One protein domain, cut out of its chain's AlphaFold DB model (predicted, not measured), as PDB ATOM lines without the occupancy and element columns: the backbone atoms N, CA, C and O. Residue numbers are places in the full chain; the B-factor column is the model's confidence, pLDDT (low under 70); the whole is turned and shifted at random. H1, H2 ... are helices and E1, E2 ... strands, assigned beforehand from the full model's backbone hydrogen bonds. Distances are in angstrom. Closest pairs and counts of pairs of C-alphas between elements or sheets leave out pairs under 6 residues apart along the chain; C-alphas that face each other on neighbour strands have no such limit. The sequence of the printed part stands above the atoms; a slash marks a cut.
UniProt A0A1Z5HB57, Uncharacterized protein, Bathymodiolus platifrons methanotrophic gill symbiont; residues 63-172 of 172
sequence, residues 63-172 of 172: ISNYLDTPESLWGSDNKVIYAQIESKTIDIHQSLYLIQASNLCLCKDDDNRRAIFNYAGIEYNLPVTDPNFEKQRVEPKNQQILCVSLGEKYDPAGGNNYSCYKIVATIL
ATOM      1  N   ILE A  63     162.348 148.239 231.000       90.75
ATOM      2  CA  ILE A  63     162.841 148.937 229.797       90.75
ATOM      3  C   ILE A  63     164.365 149.081 229.815       90.75
ATOM      4  O   ILE A  63     165.008 148.901 228.783       90.75
ATOM      5  N   SER A  64     164.949 149.337 230.989       91.44
ATOM      6  CA  SER A  64     166.398 149.475 231.166       91.44
ATOM      7  C   SER A  64     167.192 148.243 230.713       91.44
ATOM      8  O   SER A  64     168.336 148.386 230.294       91.44
ATOM      9  N   ASN A  65     166.586 147.051 230.728       93.62
ATOM     10  CA  ASN A  65     167.221 145.808 230.283       93.62
ATOM     11  C   ASN A  65     167.309 145.677 228.753       93.62
ATOM     12  O   ASN A  65     167.944 144.746 228.263       93.62
ATOM     13  N   TYR A  66     166.652 146.568 228.004       93.62
ATOM     14  CA  TYR A  66     166.631 146.572 226.537       93.62
ATOM     15  C   TYR A  66     167.363 147.776 225.943       93.62
ATOM     16  O   TYR A  66     167.298 147.974 224.734       93.62
ATOM     17  N   LEU A  67     168.003 148.604 226.775       95.69
ATOM     18  CA  LEU A  67     168.690 149.792 226.292       95.69
ATOM     19  C   LEU A  67     169.968 149.422 225.543       95.69
ATOM     20  O   LEU A  67     170.840 148.723 226.060       95.69
ATOM     21  N   ASP A  68     170.097 149.980 224.351       97.69
ATOM     22  CA  ASP A  68     171.338 150.047 223.611       97.69
ATOM     23  C   ASP A  68     172.254 151.130 224.201       97.69
ATOM     24  O   ASP A  68     171.817 152.164 224.723       97.69
ATOM     25  N   THR A  69     173.562 150.903 224.089       97.25
ATOM     26  CA  THR A  69     174.598 151.816 224.600       97.25
ATOM     27  C   THR A  69     175.672 152.152 223.554       97.25
ATOM     28  O   THR A  69     176.862 152.030 223.847       97.25
ATOM     29  N   PRO A  70     175.311 152.551 222.314       97.25
ATOM     30  CA  PRO A  70     176.310 152.978 221.340       97.25
ATOM     31  C   PRO A  70     177.071 154.228 221.810       97.25
ATOM     32  O   PRO A  70     176.535 155.088 222.502       97.25
ATOM     33  N   GLU A  71     178.317 154.387 221.365       96.81
ATOM     34  CA  GLU A  71     179.124 155.580 221.681       96.81
ATOM     35  C   GLU A  71     178.549 156.867 221.062       96.81
ATOM     36  O   GLU A  71     178.813 157.972 221.528       96.81
ATOM     37  N   SER A  72     177.765 156.734 219.991       97.44
ATOM     38  CA  SER A  72     177.014 157.817 219.361       97.44
ATOM     39  C   SER A  72     175.861 157.252 218.537       97.44
ATOM     40  O   SER A  72     175.865 156.087 218.144       97.44
ATOM     41  N   LEU A  73     174.899 158.096 218.182       97.44
ATOM     42  CA  LEU A  73     173.840 157.746 217.236       97.44
ATOM     43  C   LEU A  73     174.361 157.893 215.802       97.44
ATOM     44  O   LEU A  73     173.903 158.765 215.073       97.44
ATOM     45  N   TRP A  74     175.368 157.105 215.415       97.31
ATOM     46  CA  TRP A  74     176.061 157.183 214.115       97.31
ATOM     47  C   TRP A  74     176.711 158.559 213.857       97.31
ATOM     48  O   TRP A  74     176.462 159.218 212.844       97.31
ATOM     49  N   GLY A  75     177.495 159.054 214.816       95.94
ATOM     50  CA  GLY A  75     178.118 160.383 214.788       95.94
ATOM     51  C   GLY A  75     177.235 161.492 215.373       95.94
ATOM     52  O   GLY A  75     176.184 161.222 215.959       95.94
ATOM     53  N   SER A  76     177.655 162.748 215.212       95.62
ATOM     54  CA  SER A  76     177.051 163.911 215.889       95.62
ATOM     55  C   SER A  76     176.024 164.694 215.068       95.62
ATOM     56  O   SER A  76     175.220 165.417 215.639       95.62
ATOM     57  N   ASP A  77     176.034 164.569 213.740       95.50
ATOM     58  CA  ASP A  77     175.090 165.294 212.876       95.50
ATOM     59  C   ASP A  77     173.694 164.637 212.894       95.50
ATOM     60  O   ASP A  77     173.521 163.530 213.404       95.50
ATOM     61  N   ASN A  78     172.683 165.271 212.303       95.38
ATOM     62  CA  ASN A  78     171.330 164.723 212.163       95.38
ATOM     63  C   ASN A  78     171.197 163.667 211.048       95.38
ATOM     64  O   ASN A  78     170.109 163.138 210.815       95.38
ATOM     65  N   LYS A  79     172.290 163.370 210.344       96.56
ATOM     66  CA  LYS A  79     172.345 162.447 209.212       96.56
ATOM     67  C   LYS A  79     173.720 161.800 209.092       96.56
ATOM     68  O   LYS A  79     174.689 162.254 209.696       96.56
ATOM     69  N   VAL A  80     173.793 160.760 208.276       96.94
ATOM     70  CA  VAL A  80     175.030 160.117 207.830       96.94
ATOM     71  C   VAL A  80     175.107 160.257 206.314       96.94
ATOM     72  O   VAL A  80     174.139 159.942 205.619       96.94
ATOM     73  N   ILE A  81     176.231 160.738 205.782       95.69
ATOM     74  CA  ILE A  81     176.415 160.848 204.331       95.69
ATOM     75  C   ILE A  81     176.534 159.435 203.759       95.69
ATOM     76  O   ILE A  81     177.402 158.667 204.169       95.69
ATOM     77  N   TYR A  82     175.694 159.085 202.783       96.38
ATOM     78  CA  TYR A  82     175.584 157.700 202.311       96.38
ATOM     79  C   TYR A  82     176.899 157.164 201.720       96.38
ATOM     80  O   TYR A  82     177.281 156.026 201.976       96.38
ATOM     81  N   ALA A  83     177.656 158.015 201.018       95.25
ATOM     82  CA  ALA A  83     178.967 157.659 200.468       95.25
ATOM     83  C   ALA A  83     179.999 157.261 201.549       95.25
ATOM     84  O   ALA A  83     180.923 156.490 201.279       95.25
ATOM     85  N   GLN A  84     179.860 157.757 202.786       96.12
ATOM     86  CA  GLN A  84     180.715 157.344 203.908       96.12
ATOM     87  C   GLN A  84     180.395 155.917 204.371       96.12
ATOM     88  O   GLN A  84     181.306 155.205 204.790       96.12
ATOM     89  N   ILE A  85     179.135 155.489 204.242       96.56
ATOM     90  CA  ILE A  85     178.702 154.109 204.498       96.56
ATOM     91  C   ILE A  85     179.211 153.196 203.373       96.56
ATOM     92  O   ILE A  85     179.827 152.168 203.636       96.56
ATOM     93  N   GLU A  86     179.043 153.602 202.107       96.25
ATOM     94  CA  GLU A  86     179.518 152.837 200.938       96.25
ATOM     95  C   GLU A  86     181.036 152.611 200.962       96.25
ATOM     96  O   GLU A  86     181.515 151.517 200.663       96.25
ATOM     97  N   SER A  87     181.798 153.633 201.360       96.00
ATOM     98  CA  SER A  87     183.258 153.547 201.505       96.00
ATOM     99  C   SER A  87     183.719 152.865 202.795       96.00
ATOM    100  O   SER A  87     184.926 152.730 202.990       96.00
ATOM    101  N   LYS A  88     182.797 152.435 203.672       94.12
ATOM    102  CA  LYS A  88     183.086 151.861 205.001       94.12
ATOM    103  C   LYS A  88     183.887 152.785 205.922       94.12
ATOM    104  O   LYS A  88     184.525 152.329 206.865       94.12
ATOM    105  N   THR A  89     183.847 154.090 205.659       95.31
ATOM    106  CA  THR A  89     184.367 155.105 206.586       95.31
ATOM    107  C   THR A  89     183.532 155.132 207.866       95.31
ATOM    108  O   THR A  89     184.064 155.341 208.952       95.31
ATOM    109  N   ILE A  90     182.222 154.912 207.730       93.81
ATOM    110  CA  ILE A  90     181.289 154.712 208.838       93.81
ATOM    111  C   ILE A  90     180.696 153.317 208.673       93.81
ATOM    112  O   ILE A  90     180.066 153.037 207.653       93.81
ATOM    113  N   ASP A  91     180.902 152.460 209.668       93.88
ATOM    114  CA  ASP A  91     180.290 151.135 209.710       93.88
ATOM    115  C   ASP A  91     178.945 151.204 210.444       93.88
ATOM    116  O   ASP A  91     178.829 151.824 211.505       93.88
ATOM    117  N   ILE A  92     177.915 150.598 209.858       96.69
ATOM    118  CA  ILE A  92     176.562 150.575 210.417       96.69
ATOM    119  C   ILE A  92     176.274 149.145 210.858       96.69
ATOM    120  O   ILE A  92     176.042 148.272 210.026       96.69
ATOM    121  N   HIS A  93     176.282 148.908 212.170       95.31
ATOM    122  CA  HIS A  93     175.999 147.587 212.747       95.31
ATOM    123  C   HIS A  93     174.508 147.334 213.001       95.31
ATOM    124  O   HIS A  93     174.073 146.186 213.001       95.31
ATOM    125  N   GLN A  94     173.737 148.403 213.190       96.25
ATOM    126  CA  GLN A  94     172.281 148.406 213.295       96.25
ATOM    127  C   GLN A  94     171.760 149.804 212.946       96.25
ATOM    128  O   GLN A  94     172.494 150.792 213.054       96.25
ATOM    129  N   SER A  95     170.503 149.883 212.531       96.62
ATOM    130  CA  SER A  95     169.796 151.104 212.131       96.62
ATOM    131  C   SER A  95     168.749 151.569 213.140       96.62
ATOM    132  O   SER A  95     168.102 152.593 212.929       96.62
ATOM    133  N   LEU A  96     168.593 150.851 214.251       97.12
ATOM    134  CA  LEU A  96     167.663 151.185 215.319       97.12
ATOM    135  C   LEU A  96     168.359 151.078 216.677       97.12
ATOM    136  O   LEU A  96     169.042 150.092 216.949       97.12
ATOM    137  N   TYR A  97     168.157 152.086 217.521       98.06
ATOM    138  CA  TYR A  97     168.619 152.087 218.904       98.06
ATOM    139  C   TYR A  97     167.490 152.467 219.854       98.06
ATOM    140  O   TYR A  97     166.779 153.446 219.619       98.06
ATOM    141  N   LEU A  98     167.373 151.744 220.962       97.25
ATOM    142  CA  LEU A  98     166.593 152.145 222.124       97.25
ATOM    143  C   LEU A  98     167.546 152.721 223.170       97.25
ATOM    144  O   LEU A  98     168.281 151.980 223.806       97.25
ATOM    145  N   ILE A  99     167.551 154.034 223.366       97.50
ATOM    146  CA  ILE A  99     168.509 154.698 224.260       97.50
ATOM    147  C   ILE A  99     167.825 155.396 225.422       97.50
ATOM    148  O   ILE A  99     166.673 155.812 225.321       97.50
ATOM    149  N   GLN A 100     168.582 155.617 226.495       96.19
ATOM    150  CA  GLN A 100     168.233 156.600 227.510       96.19
ATOM    151  C   GLN A 100     168.962 157.919 227.236       96.19
ATOM    152  O   GLN A 100     170.182 158.013 227.347       96.19
ATOM    153  N   ALA A 101     168.199 158.940 226.868       96.19
ATOM    154  CA  ALA A 101     168.647 160.305 226.666       96.19
ATOM    155  C   ALA A 101     168.536 161.135 227.953       96.19
ATOM    156  O   ALA A 101     167.784 160.830 228.873       96.19
ATOM    157  N   SER A 102     169.254 162.247 227.994       95.25
ATOM    158  CA  SER A 102     169.149 163.252 229.052       95.25
ATOM    159  C   SER A 102     168.728 164.594 228.463       95.25
ATOM    160  O   SER A 102     168.886 164.828 227.267       95.25
ATOM    161  N   ASN A 103     168.173 165.478 229.294       93.88
ATOM    162  CA  ASN A 103     167.762 166.830 228.893       93.88
ATOM    163  C   ASN A 103     166.838 166.865 227.658       93.88
ATOM    164  O   ASN A 103     166.966 167.753 226.819       93.88
ATOM    165  N   LEU A 104     165.923 165.896 227.537       94.56
ATOM    166  CA  LEU A 104     164.975 165.851 226.426       94.56
ATOM    167  C   LEU A 104     164.029 167.057 226.463       94.56
ATOM    168  O   LEU A 104     163.314 167.281 227.438       94.56
ATOM    169  N   CYS A 105     163.981 167.776 225.350       93.00
ATOM    170  CA  CYS A 105     163.068 168.865 225.065       93.00
ATOM    171  C   CYS A 105     162.343 168.582 223.743       93.00
ATOM    172  O   CYS A 105     162.973 168.284 222.726       93.00
ATOM    173  N   LEU A 106     161.013 168.677 223.756       93.75
ATOM    174  CA  LEU A 106     160.169 168.488 222.577       93.75
ATOM    175  C   LEU A 106     159.630 169.841 222.112       93.75
ATOM    176  O   LEU A 106     158.921 170.522 222.857       93.75
ATOM    177  N   CYS A 107     159.924 170.222 220.872       91.81
ATOM    178  CA  CYS A 107     159.507 171.502 220.306       91.81
ATOM    179  C   CYS A 107     159.001 171.367 218.864       91.81
ATOM    180  O   CYS A 107     159.141 170.325 218.221       91.81
ATOM    181  N   LYS A 108     158.357 172.428 218.373       91.31
ATOM    182  CA  LYS A 108     157.986 172.581 216.966       91.31
ATOM    183  C   LYS A 108     158.777 173.737 216.380       91.31
ATOM    184  O   LYS A 108     158.809 174.799 216.996       91.31
ATOM    185  N   ASP A 109     159.368 173.514 215.219       82.50
ATOM    186  CA  ASP A 109     160.088 174.519 214.439       82.50
ATOM    187  C   ASP A 109     159.471 174.573 213.039       82.50
ATOM    188  O   ASP A 109     159.528 173.573 212.322       82.50
ATOM    189  N   ASP A 110     158.800 175.677 212.697       77.12
ATOM    190  CA  ASP A 110     158.065 175.857 211.434       77.12
ATOM    191  C   ASP A 110     157.256 174.607 211.017       77.12
ATOM    192  O   ASP A 110     157.476 174.005 209.967       77.12
ATOM    193  N   ASP A 111     156.358 174.164 211.908       70.50
ATOM    194  CA  ASP A 111     155.529 172.945 211.816       70.50
ATOM    195  C   ASP A 111     156.264 171.588 211.870       70.50
ATOM    196  O   ASP A 111     155.622 170.536 211.977       70.50
ATOM    197  N   ASN A 112     157.595 171.571 211.926       87.38
ATOM    198  CA  ASN A 112     158.376 170.345 212.085       87.38
ATOM    199  C   ASN A 112     158.518 169.960 213.559       87.38
ATOM    200  O   ASN A 112     158.955 170.747 214.396       87.38
ATOM    201  N   ARG A 113     158.193 168.708 213.887       95.06
ATOM    202  CA  ARG A 113     158.348 168.145 215.238       95.06
ATOM    203  C   ARG A 113     159.815 167.827 215.503       95.06
ATOM    204  O   ARG A 113     160.429 167.105 214.713       95.06
ATOM    205  N   ARG A 114     160.364 168.326 216.609       95.81
ATOM    206  CA  ARG A 114     161.776 168.181 216.980       95.81
ATOM    207  C   ARG A 114     161.931 167.638 218.396       95.81
ATOM    208  O   ARG A 114     161.158 167.979 219.293       95.81
ATOM    209  N   ALA A 115     162.957 166.818 218.580       95.38
ATOM    210  CA  ALA A 115     163.465 166.386 219.870       95.38
ATOM    211  C   ALA A 115     164.911 166.863 219.997       95.38
ATOM    212  O   ALA A 115     165.759 166.507 219.175       95.38
ATOM    213  N   ILE A 116     165.165 167.669 221.022       95.56
ATOM    214  CA  ILE A 116     166.495 168.139 221.402       95.56
ATOM    215  C   ILE A 116     166.883 167.406 222.678       95.56
ATOM    216  O   ILE A 116     166.117 167.425 223.636       95.56
ATOM    217  N   PHE A 117     168.017 166.715 222.694       96.69
ATOM    218  CA  PHE A 117     168.431 165.905 223.839       96.69
ATOM    219  C   PHE A 117     169.935 165.647 223.837       96.69
ATOM    220  O   PHE A 117     170.597 165.768 222.814       96.69
ATOM    221  N   ASN A 118     170.460 165.219 224.980       97.81
ATOM    222  CA  ASN A 118     171.849 164.818 225.142       97.81
ATOM    223  C   ASN A 118     171.970 163.301 225.254       97.81
ATOM    224  O   ASN A 118     171.280 162.668 226.060       97.81
ATOM    225  N   TYR A 119     172.901 162.726 224.501       98.19
ATOM    226  CA  TYR A 119     173.261 161.316 224.585       98.19
ATOM    227  C   TYR A 119     174.768 161.145 224.382       98.19
ATOM    228  O   TYR A 119     175.333 161.751 223.477       98.19
ATOM    229  N   ALA A 120     175.425 160.356 225.239       97.00
ATOM    230  CA  ALA A 120     176.875 160.120 225.192       97.00
ATOM    231  C   ALA A 120     177.734 161.409 225.093       97.00
ATOM    232  O   ALA A 120     178.785 161.433 224.462       97.00
ATOM    233  N   GLY A 121     177.278 162.506 225.714       97.19
ATOM    234  CA  GLY A 121     177.959 163.809 225.677       97.19
ATOM    235  C   GLY A 121     177.743 164.627 224.396       97.19
ATOM    236  O   GLY A 121     178.329 165.698 224.267       97.19
ATOM    237  N   ILE A 122     176.901 164.157 223.473       98.25
ATOM    238  CA  ILE A 122     176.551 164.833 222.221       98.25
ATOM    239  C   ILE A 122     175.124 165.382 222.331       98.25
ATOM    240  O   ILE A 122     174.203 164.654 222.714       98.25
ATOM    241  N   GLU A 123     174.942 166.652 221.974       98.06
ATOM    242  CA  GLU A 123     173.616 167.246 221.805       98.06
ATOM    243  C   GLU A 123     173.070 166.894 220.419       98.06
ATOM    244  O   GLU A 123     173.689 167.166 219.390       98.06
ATOM    245  N   TYR A 124     171.889 166.291 220.399       98.06
ATOM    246  CA  TYR A 124     171.161 165.934 219.198       98.06
ATOM    247  C   TYR A 124     169.928 166.812 219.063       98.06
ATOM    248  O   TYR A 124     169.172 166.989 220.013       98.06
ATOM    249  N   ASN A 125     169.682 167.289 217.846       96.81
ATOM    250  CA  ASN A 125     168.415 167.879 217.441       96.81
ATOM    251  C   ASN A 125     167.898 167.061 216.256       96.81
ATOM    252  O   ASN A 125     168.426 167.179 215.147       96.81
ATOM    253  N   LEU A 126     166.885 166.225 216.486       97.25
ATOM    254  CA  LEU A 126     166.372 165.270 215.502       97.25
ATOM    255  C   LEU A 126     164.882 165.495 215.206       97.25
ATOM    256  O   LEU A 126     164.133 165.906 216.097       97.25
ATOM    257  N   PRO A 127     164.427 165.227 213.968       96.44
ATOM    258  CA  PRO A 127     163.003 165.184 213.656       96.44
ATOM    259  C   PRO A 127     162.313 164.040 214.410       96.44
ATOM    260  O   PRO A 127     162.927 163.006 214.685       96.44
ATOM    261  N   VAL A 128     161.025 164.214 214.712       96.00
ATOM    262  CA  VAL A 128     160.216 163.231 215.447       96.00
ATOM    263  C   VAL A 128     159.043 162.756 214.599       96.00
ATOM    264  O   VAL A 128     158.242 163.567 214.133       96.00
ATOM    265  N   THR A 129     158.901 161.440 214.450       94.56
ATOM    266  CA  THR A 129     157.777 160.813 213.730       94.56
ATOM    267  C   THR A 129     156.776 160.120 214.650       94.56
ATOM    268  O   THR A 129     155.784 159.580 214.164       94.56
ATOM    269  N   ASP A 130     156.983 160.177 215.969       92.75
ATOM    270  CA  ASP A 130     156.067 159.588 216.945       92.75
ATOM    271  C   ASP A 130     154.626 160.122 216.749       92.75
ATOM    272  O   ASP A 130     154.400 161.344 216.810       92.75
ATOM    273  N   PRO A 131     153.626 159.245 216.524       90.62
ATOM    274  CA  PRO A 131     152.234 159.658 216.355       90.62
ATOM    275  C   PRO A 131     151.648 160.336 217.603       90.62
ATOM    276  O   PRO A 131     150.709 161.122 217.486       90.62
ATOM    277  N   ASN A 132     152.209 160.083 218.788       91.06
ATOM    278  CA  ASN A 132     151.774 160.649 220.062       91.06
ATOM    279  C   ASN A 132     152.523 161.932 220.451       91.06
ATOM    280  O   ASN A 132     152.317 162.414 221.563       91.06
ATOM    281  N   PHE A 133     153.352 162.511 219.572       92.50
ATOM    282  CA  PHE A 133     154.198 163.676 219.876       92.50
ATOM    283  C   PHE A 133     153.489 164.796 220.661       92.50
ATOM    284  O   PHE A 133     154.018 165.271 221.663       92.50
ATOM    285  N   GLU A 134     152.278 165.199 220.252       91.31
ATOM    286  CA  GLU A 134     151.538 166.266 220.948       91.31
ATOM    287  C   GLU A 134     151.239 165.916 222.404       91.31
ATOM    288  O   GLU A 134     151.341 166.770 223.282       91.31
ATOM    289  N   LYS A 135     150.899 164.651 222.664       90.00
ATOM    290  CA  LYS A 135     150.644 164.154 224.012       90.00
ATOM    291  C   LYS A 135     151.933 164.137 224.831       90.00
ATOM    292  O   LYS A 135     151.929 164.658 225.942       90.00
ATOM    293  N   GLN A 136     153.025 163.622 224.261       89.62
ATOM    294  CA  GLN A 136     154.336 163.578 224.928       89.62
ATOM    295  C   GLN A 136     154.838 164.980 225.298       89.62
ATOM    296  O   GLN A 136     155.458 165.179 226.338       89.62
ATOM    297  N   ARG A 137     154.528 165.981 224.467       87.44
ATOM    298  CA  ARG A 137     154.899 167.379 224.708       87.44
ATOM    299  C   ARG A 137     154.135 168.019 225.873       87.44
ATOM    300  O   ARG A 137     154.692 168.875 226.553       87.44
ATOM    301  N   VAL A 138     152.862 167.665 226.074       85.94
ATOM    302  CA  VAL A 138     152.009 168.242 227.136       85.94
ATOM    303  C   VAL A 138     152.166 167.489 228.458       85.94
ATOM    304  O   VAL A 138     152.150 168.106 229.519       85.94
ATOM    305  N   GLU A 139     152.350 166.170 228.399       80.69
ATOM    306  CA  GLU A 139     152.460 165.285 229.561       80.69
ATOM    307  C   GLU A 139     153.767 164.470 229.512       80.69
ATOM    308  O   GLU A 139     153.729 163.257 229.293       80.69
ATOM    309  N   PRO A 140     154.941 165.099 229.718       68.62
ATOM    310  CA  PRO A 140     156.214 164.389 229.684       68.62
ATOM    311  C   PRO A 140     156.326 163.460 230.903       68.62
ATOM    312  O   PRO A 140     156.700 163.874 231.998       68.62
ATOM    313  N   LYS A 141     156.002 162.175 230.734       61.28
ATOM    314  CA  LYS A 141     156.030 161.146 231.793       61.28
ATOM    315  C   LYS A 141     157.441 160.699 232.246       61.28
ATOM    316  O   LYS A 141     157.640 159.529 232.530       61.28
ATOM    317  N   ASN A 142     158.429 161.592 232.358       58.56
ATOM    318  CA  ASN A 142     159.854 161.225 232.522       58.56
ATOM    319  C   ASN A 142     160.395 160.388 231.339       58.56
ATOM    320  O   ASN A 142     161.134 159.423 231.519       58.56
ATOM    321  N   GLN A 143     160.021 160.773 230.120       70.12
ATOM    322  CA  GLN A 143     160.225 160.001 228.889       70.12
ATOM    323  C   GLN A 143     161.616 160.192 228.297       70.12
ATOM    324  O   GLN A 143     161.806 160.780 227.239       70.12
ATOM    325  N   GLN A 144     162.620 159.736 229.028       86.50
ATOM    326  CA  GLN A 144     164.011 159.788 228.591       86.50
ATOM    327  C   GLN A 144     164.372 158.645 227.643       86.50
ATOM    328  O   GLN A 144     165.493 158.604 227.151       86.50
ATOM    329  N   ILE A 145     163.452 157.717 227.383       93.88
ATOM    330  CA  ILE A 145     163.725 156.572 226.529       93.88
ATOM    331  C   ILE A 145     163.272 156.885 225.105       93.88
ATOM    332  O   ILE A 145     162.090 157.119 224.846       93.88
ATOM    333  N   LEU A 146     164.229 156.887 224.181       96.25
ATOM    334  CA  LEU A 146     164.006 157.199 222.777       96.25
ATOM    335  C   LEU A 146     164.329 155.984 221.919       96.25
ATOM    336  O   LEU A 146     165.413 155.415 222.019       96.25
ATOM    337  N   CYS A 147     163.408 155.637 221.027       96.94
ATOM    338  CA  CYS A 147     163.702 154.786 219.887       96.94
ATOM    339  C   CYS A 147     164.173 155.682 218.737       96.94
ATOM    340  O   CYS A 147     163.385 156.462 218.188       96.94
ATOM    341  N   VAL A 148     165.459 155.608 218.399       98.25
ATOM    342  CA  VAL A 148     166.088 156.396 217.337       98.25
ATOM    343  C   VAL A 148     166.391 155.493 216.148       98.25
ATOM    344  O   VAL A 148     167.011 154.446 216.299       98.25
ATOM    345  N   SER A 149     165.961 155.921 214.966       97.75
ATOM    346  CA  SER A 149     166.114 155.206 213.700       97.75
ATOM    347  C   SER A 149     167.056 155.947 212.752       97.75
ATOM    348  O   SER A 149     167.045 157.182 212.698       97.75
ATOM    349  N   LEU A 150     167.835 155.193 211.980       97.75
ATOM    350  CA  LEU A 150     168.563 155.649 210.807       97.75
ATOM    351  C   LEU A 150     167.739 155.322 209.552       97.75
ATOM    352  O   LEU A 150     167.549 154.163 209.177       97.75
ATOM    353  N   GLY A 151     167.242 156.369 208.899       94.31
ATOM    354  CA  GLY A 151     166.414 156.261 207.706       94.31
ATOM    355  C   GLY A 151     167.148 155.688 206.492       94.31
ATOM    356  O   GLY A 151     168.376 155.586 206.447       94.31
ATOM    357  N   GLU A 152     166.368 155.345 205.471       92.75
ATOM    358  CA  GLU A 152     166.880 154.851 204.193       92.75
ATOM    359  C   GLU A 152     167.689 155.918 203.435       92.75
ATOM    360  O   GLU A 152     167.693 157.107 203.770       92.75
ATOM    361  N   LYS A 153     168.379 155.478 202.379       94.50
ATOM    362  CA  LYS A 153     169.088 156.346 201.437       94.50
ATOM    363  C   LYS A 153     168.121 157.383 200.849       94.50
ATOM    364  O   LYS A 153     167.257 157.033 200.051       94.50
ATOM    365  N   TYR A 154     168.312 158.658 201.180       93.94
ATOM    366  CA  TYR A 154     167.439 159.743 200.733       93.94
ATOM    367  C   TYR A 154     168.236 160.913 200.149       93.94
ATOM    368  O   TYR A 154     169.253 161.325 200.706       93.94
ATOM    369  N   ASP A 155     167.770 161.451 199.022       92.19
ATOM    370  CA  ASP A 155     168.304 162.663 198.399       92.19
ATOM    371  C   ASP A 155     167.200 163.728 198.336       92.19
ATOM    372  O   ASP A 155     166.336 163.661 197.458       92.19
ATOM    373  N   PRO A 156     167.202 164.710 199.253       81.56
ATOM    374  CA  PRO A 156     166.177 165.750 199.275       81.56
ATOM    375  C   PRO A 156     166.264 166.721 198.090       81.56
ATOM    376  O   PRO A 156     165.283 167.399 197.798       81.56
ATOM    377  N   ALA A 157     167.425 166.836 197.435       82.62
ATOM    378  CA  ALA A 157     167.690 167.867 196.430       82.62
ATOM    379  C   ALA A 157     167.712 167.329 194.988       82.62
ATOM    380  O   ALA A 157     167.838 168.118 194.053       82.62
ATOM    381  N   GLY A 158     167.615 166.009 194.795       79.62
ATOM    382  CA  GLY A 158     167.663 165.365 193.475       79.62
ATOM    383  C   GLY A 158     169.012 165.507 192.756       79.62
ATOM    384  O   GLY A 158     169.065 165.446 191.530       79.62
ATOM    385  N   GLY A 159     170.094 165.740 193.508       78.69
ATOM    386  CA  GLY A 159     171.442 166.036 193.010       78.69
ATOM    387  C   GLY A 159     172.483 164.936 193.250       78.69
ATOM    388  O   GLY A 159     173.673 165.201 193.114       78.69
ATOM    389  N   ASN A 160     172.062 163.726 193.628       81.50
ATOM    390  CA  ASN A 160     172.895 162.612 194.095       81.50
ATOM    391  C   ASN A 160     173.604 162.850 195.441       81.50
ATOM    392  O   ASN A 160     174.588 162.179 195.757       81.50
ATOM    393  N   ASN A 161     173.081 163.753 196.273       87.00
ATOM    394  CA  ASN A 161     173.611 164.035 197.611       87.00
ATOM    395  C   ASN A 161     172.908 163.178 198.670       87.00
ATOM    396  O   ASN A 161     172.237 163.682 199.573       87.00
ATOM    397  N   TYR A 162     173.051 161.861 198.539       95.62
ATOM    398  CA  TYR A 162     172.341 160.908 199.384       95.62
ATOM    399  C   TYR A 162     172.834 160.924 200.833       95.62
ATOM    400  O   TYR A 162     174.035 160.894 201.113       95.62
ATOM    401  N   SER A 163     171.892 160.915 201.768       96.62
ATOM    402  CA  SER A 163     172.140 160.768 203.200       96.62
ATOM    403  C   SER A 163     171.097 159.849 203.833       96.62
ATOM    404  O   SER A 163     169.974 159.744 203.346       96.62
ATOM    405  N   CYS A 164     171.466 159.214 204.939       97.12
ATOM    406  CA  CYS A 164     170.546 158.529 205.839       97.12
ATOM    407  C   CYS A 164     170.257 159.457 207.022       97.12
ATOM    408  O   CYS A 164     171.176 159.823 207.756       97.12
ATOM    409  N   TYR A 165     169.007 159.885 207.191       96.94
ATOM    410  CA  TYR A 165     168.623 160.831 208.243       96.94
ATOM    411  C   TYR A 165     168.275 160.113 209.543       96.94
ATOM    412  O   TYR A 165     167.634 159.067 209.527       96.94
ATOM    413  N   LYS A 166     168.674 160.696 210.671       98.00
ATOM    414  CA  LYS A 166     168.371 160.192 212.012       98.00
ATOM    415  C   LYS A 166     167.029 160.750 212.464       98.00
ATOM    416  O   LYS A 166     166.756 161.933 212.270       98.00
ATOM    417  N   ILE A 167     166.194 159.912 213.063       97.38
ATOM    418  CA  ILE A 167     164.815 160.257 213.414       97.38
ATOM    419  C   ILE A 167     164.489 159.663 214.781       97.38
ATOM    420  O   ILE A 167     164.791 158.501 215.037       97.38
ATOM    421  N   VAL A 168     163.828 160.428 215.650       97.44
ATOM    422  CA  VAL A 168     163.185 159.862 216.843       97.44
ATOM    423  C   VAL A 168     161.859 159.239 216.409       97.44
ATOM    424  O   VAL A 168     160.887 159.942 216.122       97.44
ATOM    425  N   ALA A 169     161.842 157.911 216.319       95.69
ATOM    426  CA  ALA A 169     160.700 157.138 215.849       95.69
ATOM    427  C   ALA A 169     159.624 156.974 216.930       95.69
ATOM    428  O   ALA A 169     158.432 156.916 216.631       95.69
ATOM    429  N   THR A 170     160.031 156.879 218.197       94.31
ATOM    430  CA  THR A 170     159.116 156.747 219.337       94.31
ATOM    431  C   THR A 170     159.758 157.308 220.600       94.31
ATOM    432  O   THR A 170     160.948 157.114 220.839       94.31
ATOM    433  N   ILE A 171     158.948 157.983 221.406       93.75
ATOM    434  CA  ILE A 171     159.245 158.472 222.748       93.75
ATOM    435  C   ILE A 171     158.404 157.617 223.701       93.75
ATOM    436  O   ILE A 171     157.181 157.559 223.542       93.75
ATOM    437  N   LEU A 172     159.042 156.925 224.648       88.75
ATOM    438  CA  LEU A 172     158.355 156.060 225.618       88.75
ATOM    439  C   LEU A 172     158.083 156.810 226.919       88.75
ATOM    440  O   LEU A 172     159.065 157.295 227.520       88.75
TER     441      LEU A 172
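AT A GLANCE: This is residues 63 to 172 of the 172 residues of an uncharacterized protein of Bathymodiolus platifrons methanotrophic gill symbiont (UniProt A0A1Z5HB57). The domain is a small sandwich with crossed strands: a curled sheet of four strands, E1 E7 E6 E2, and a smaller sheet of three, E3 E4 E5, partly face to face, with E5 and E4 nearest to E7. Three short helices sit around the sheets: H1 grazes the larger sheet near E2, H2 is at the end where E1 and E7 meet, and H3 is over E3; residues 67 to 78, with no named element, lead from H1 to E1 at the other edge of the larger sheet. The printed part has 110 residues, with three named helices and seven named strands in the order H1 E1 H2 E2 E3 E4 E5 H3 E6 E7, and both sheets are antiparallel. The class is mixed, helices holding 15 and strands 49 of the 64 residues in named elements. The whole is compact, with a radius of gyration of the C-alphas of 14.2 A and spans of 42 by 34 by 21 A.

IN THESE COORDINATES: In the larger sheet E6 is residues 145 to 154, 26.3 A from first to last C-alpha, beginning at C-alpha 145 (163.725, 156.572, 226.529). E7 is residues 163 to 171, 23.5 A, and ends at C-alpha 171 (159.245, 158.472, 222.748). E2 is residues 96 to 100, 13.4 A, and E1 is residues 79 to 81. In the smaller sheet E3 is residues 102 to 109, 20.6 A, E4 is residues 112 to 119, 21.4 A, and E5 is residues 122 to 127, 16.0 A. The helices are H1, residues 63 to 66, which begins at C-alpha 63 (162.841, 148.937, 229.797), H2, residues 82 to 86, and H3, residues 133 to 138.

HOW THE PARTS SIT: The sheet E1 E7 E6 E2 is strongly twisted and curled like part of a barrel: the way across it turns by 122 degrees. E6 and E7 form a hairpin, with N 149 and O 167 2.8 A apart, within hydrogen-bond range. E6 and E2 pair through N 148 and O 97, 2.8 A, and E1 and E7 through N 80 and O 164, 2.8 A. The sheet E3 E4 E5 is a meander, each strand the antiparallel neighbour of the one before. Its hairpins are E3 and E4, with N 105 and O 116 2.8 A apart, and E4 and E5, with N 124 and O 117 2.8 A apart. The two sheets make a sandwich, two sheets face to face, their strands at 70 degrees and their facing parts 10.2 A centre to centre. The closest C-alphas of E5 and E7 are those of Pro 127 and Ile 167, 5.3 A apart; E3 is apart from E6 and E7. H3 is on the smaller sheet at a height over the sheet of 9.0 A, over E3 and across the strands at 70 degrees on the local plane; the closest C-alphas of H3 and E3, those of Arg 137 and Leu 106, are 5.8 A apart. H2 is on the larger sheet at a height of 9.2 A, only just over E7, with 3 of its 5 C-alphas falling on that strand; the closest C-alphas are those of Tyr 82 and Ser 163, 4.7 A. H1 only grazes the larger sheet; the C-alphas of Tyr 66 and Leu 98 are its closest to E2, 7.1 A. In H2 and H3 every O i to N i+4 pair is within hydrogen-bond range, while H1 is too short for such a pair.

THE WHOLE: The C-alphas of Ser 87 and Glu 139 are the two farthest apart, 43.3 A. The printed part, residues 63 to 172, has no cut. The link from H1 to E1, 12 residues, is long. The mean pLDDT of the printed part is 92.6, and residues 140 to 142 are under 70.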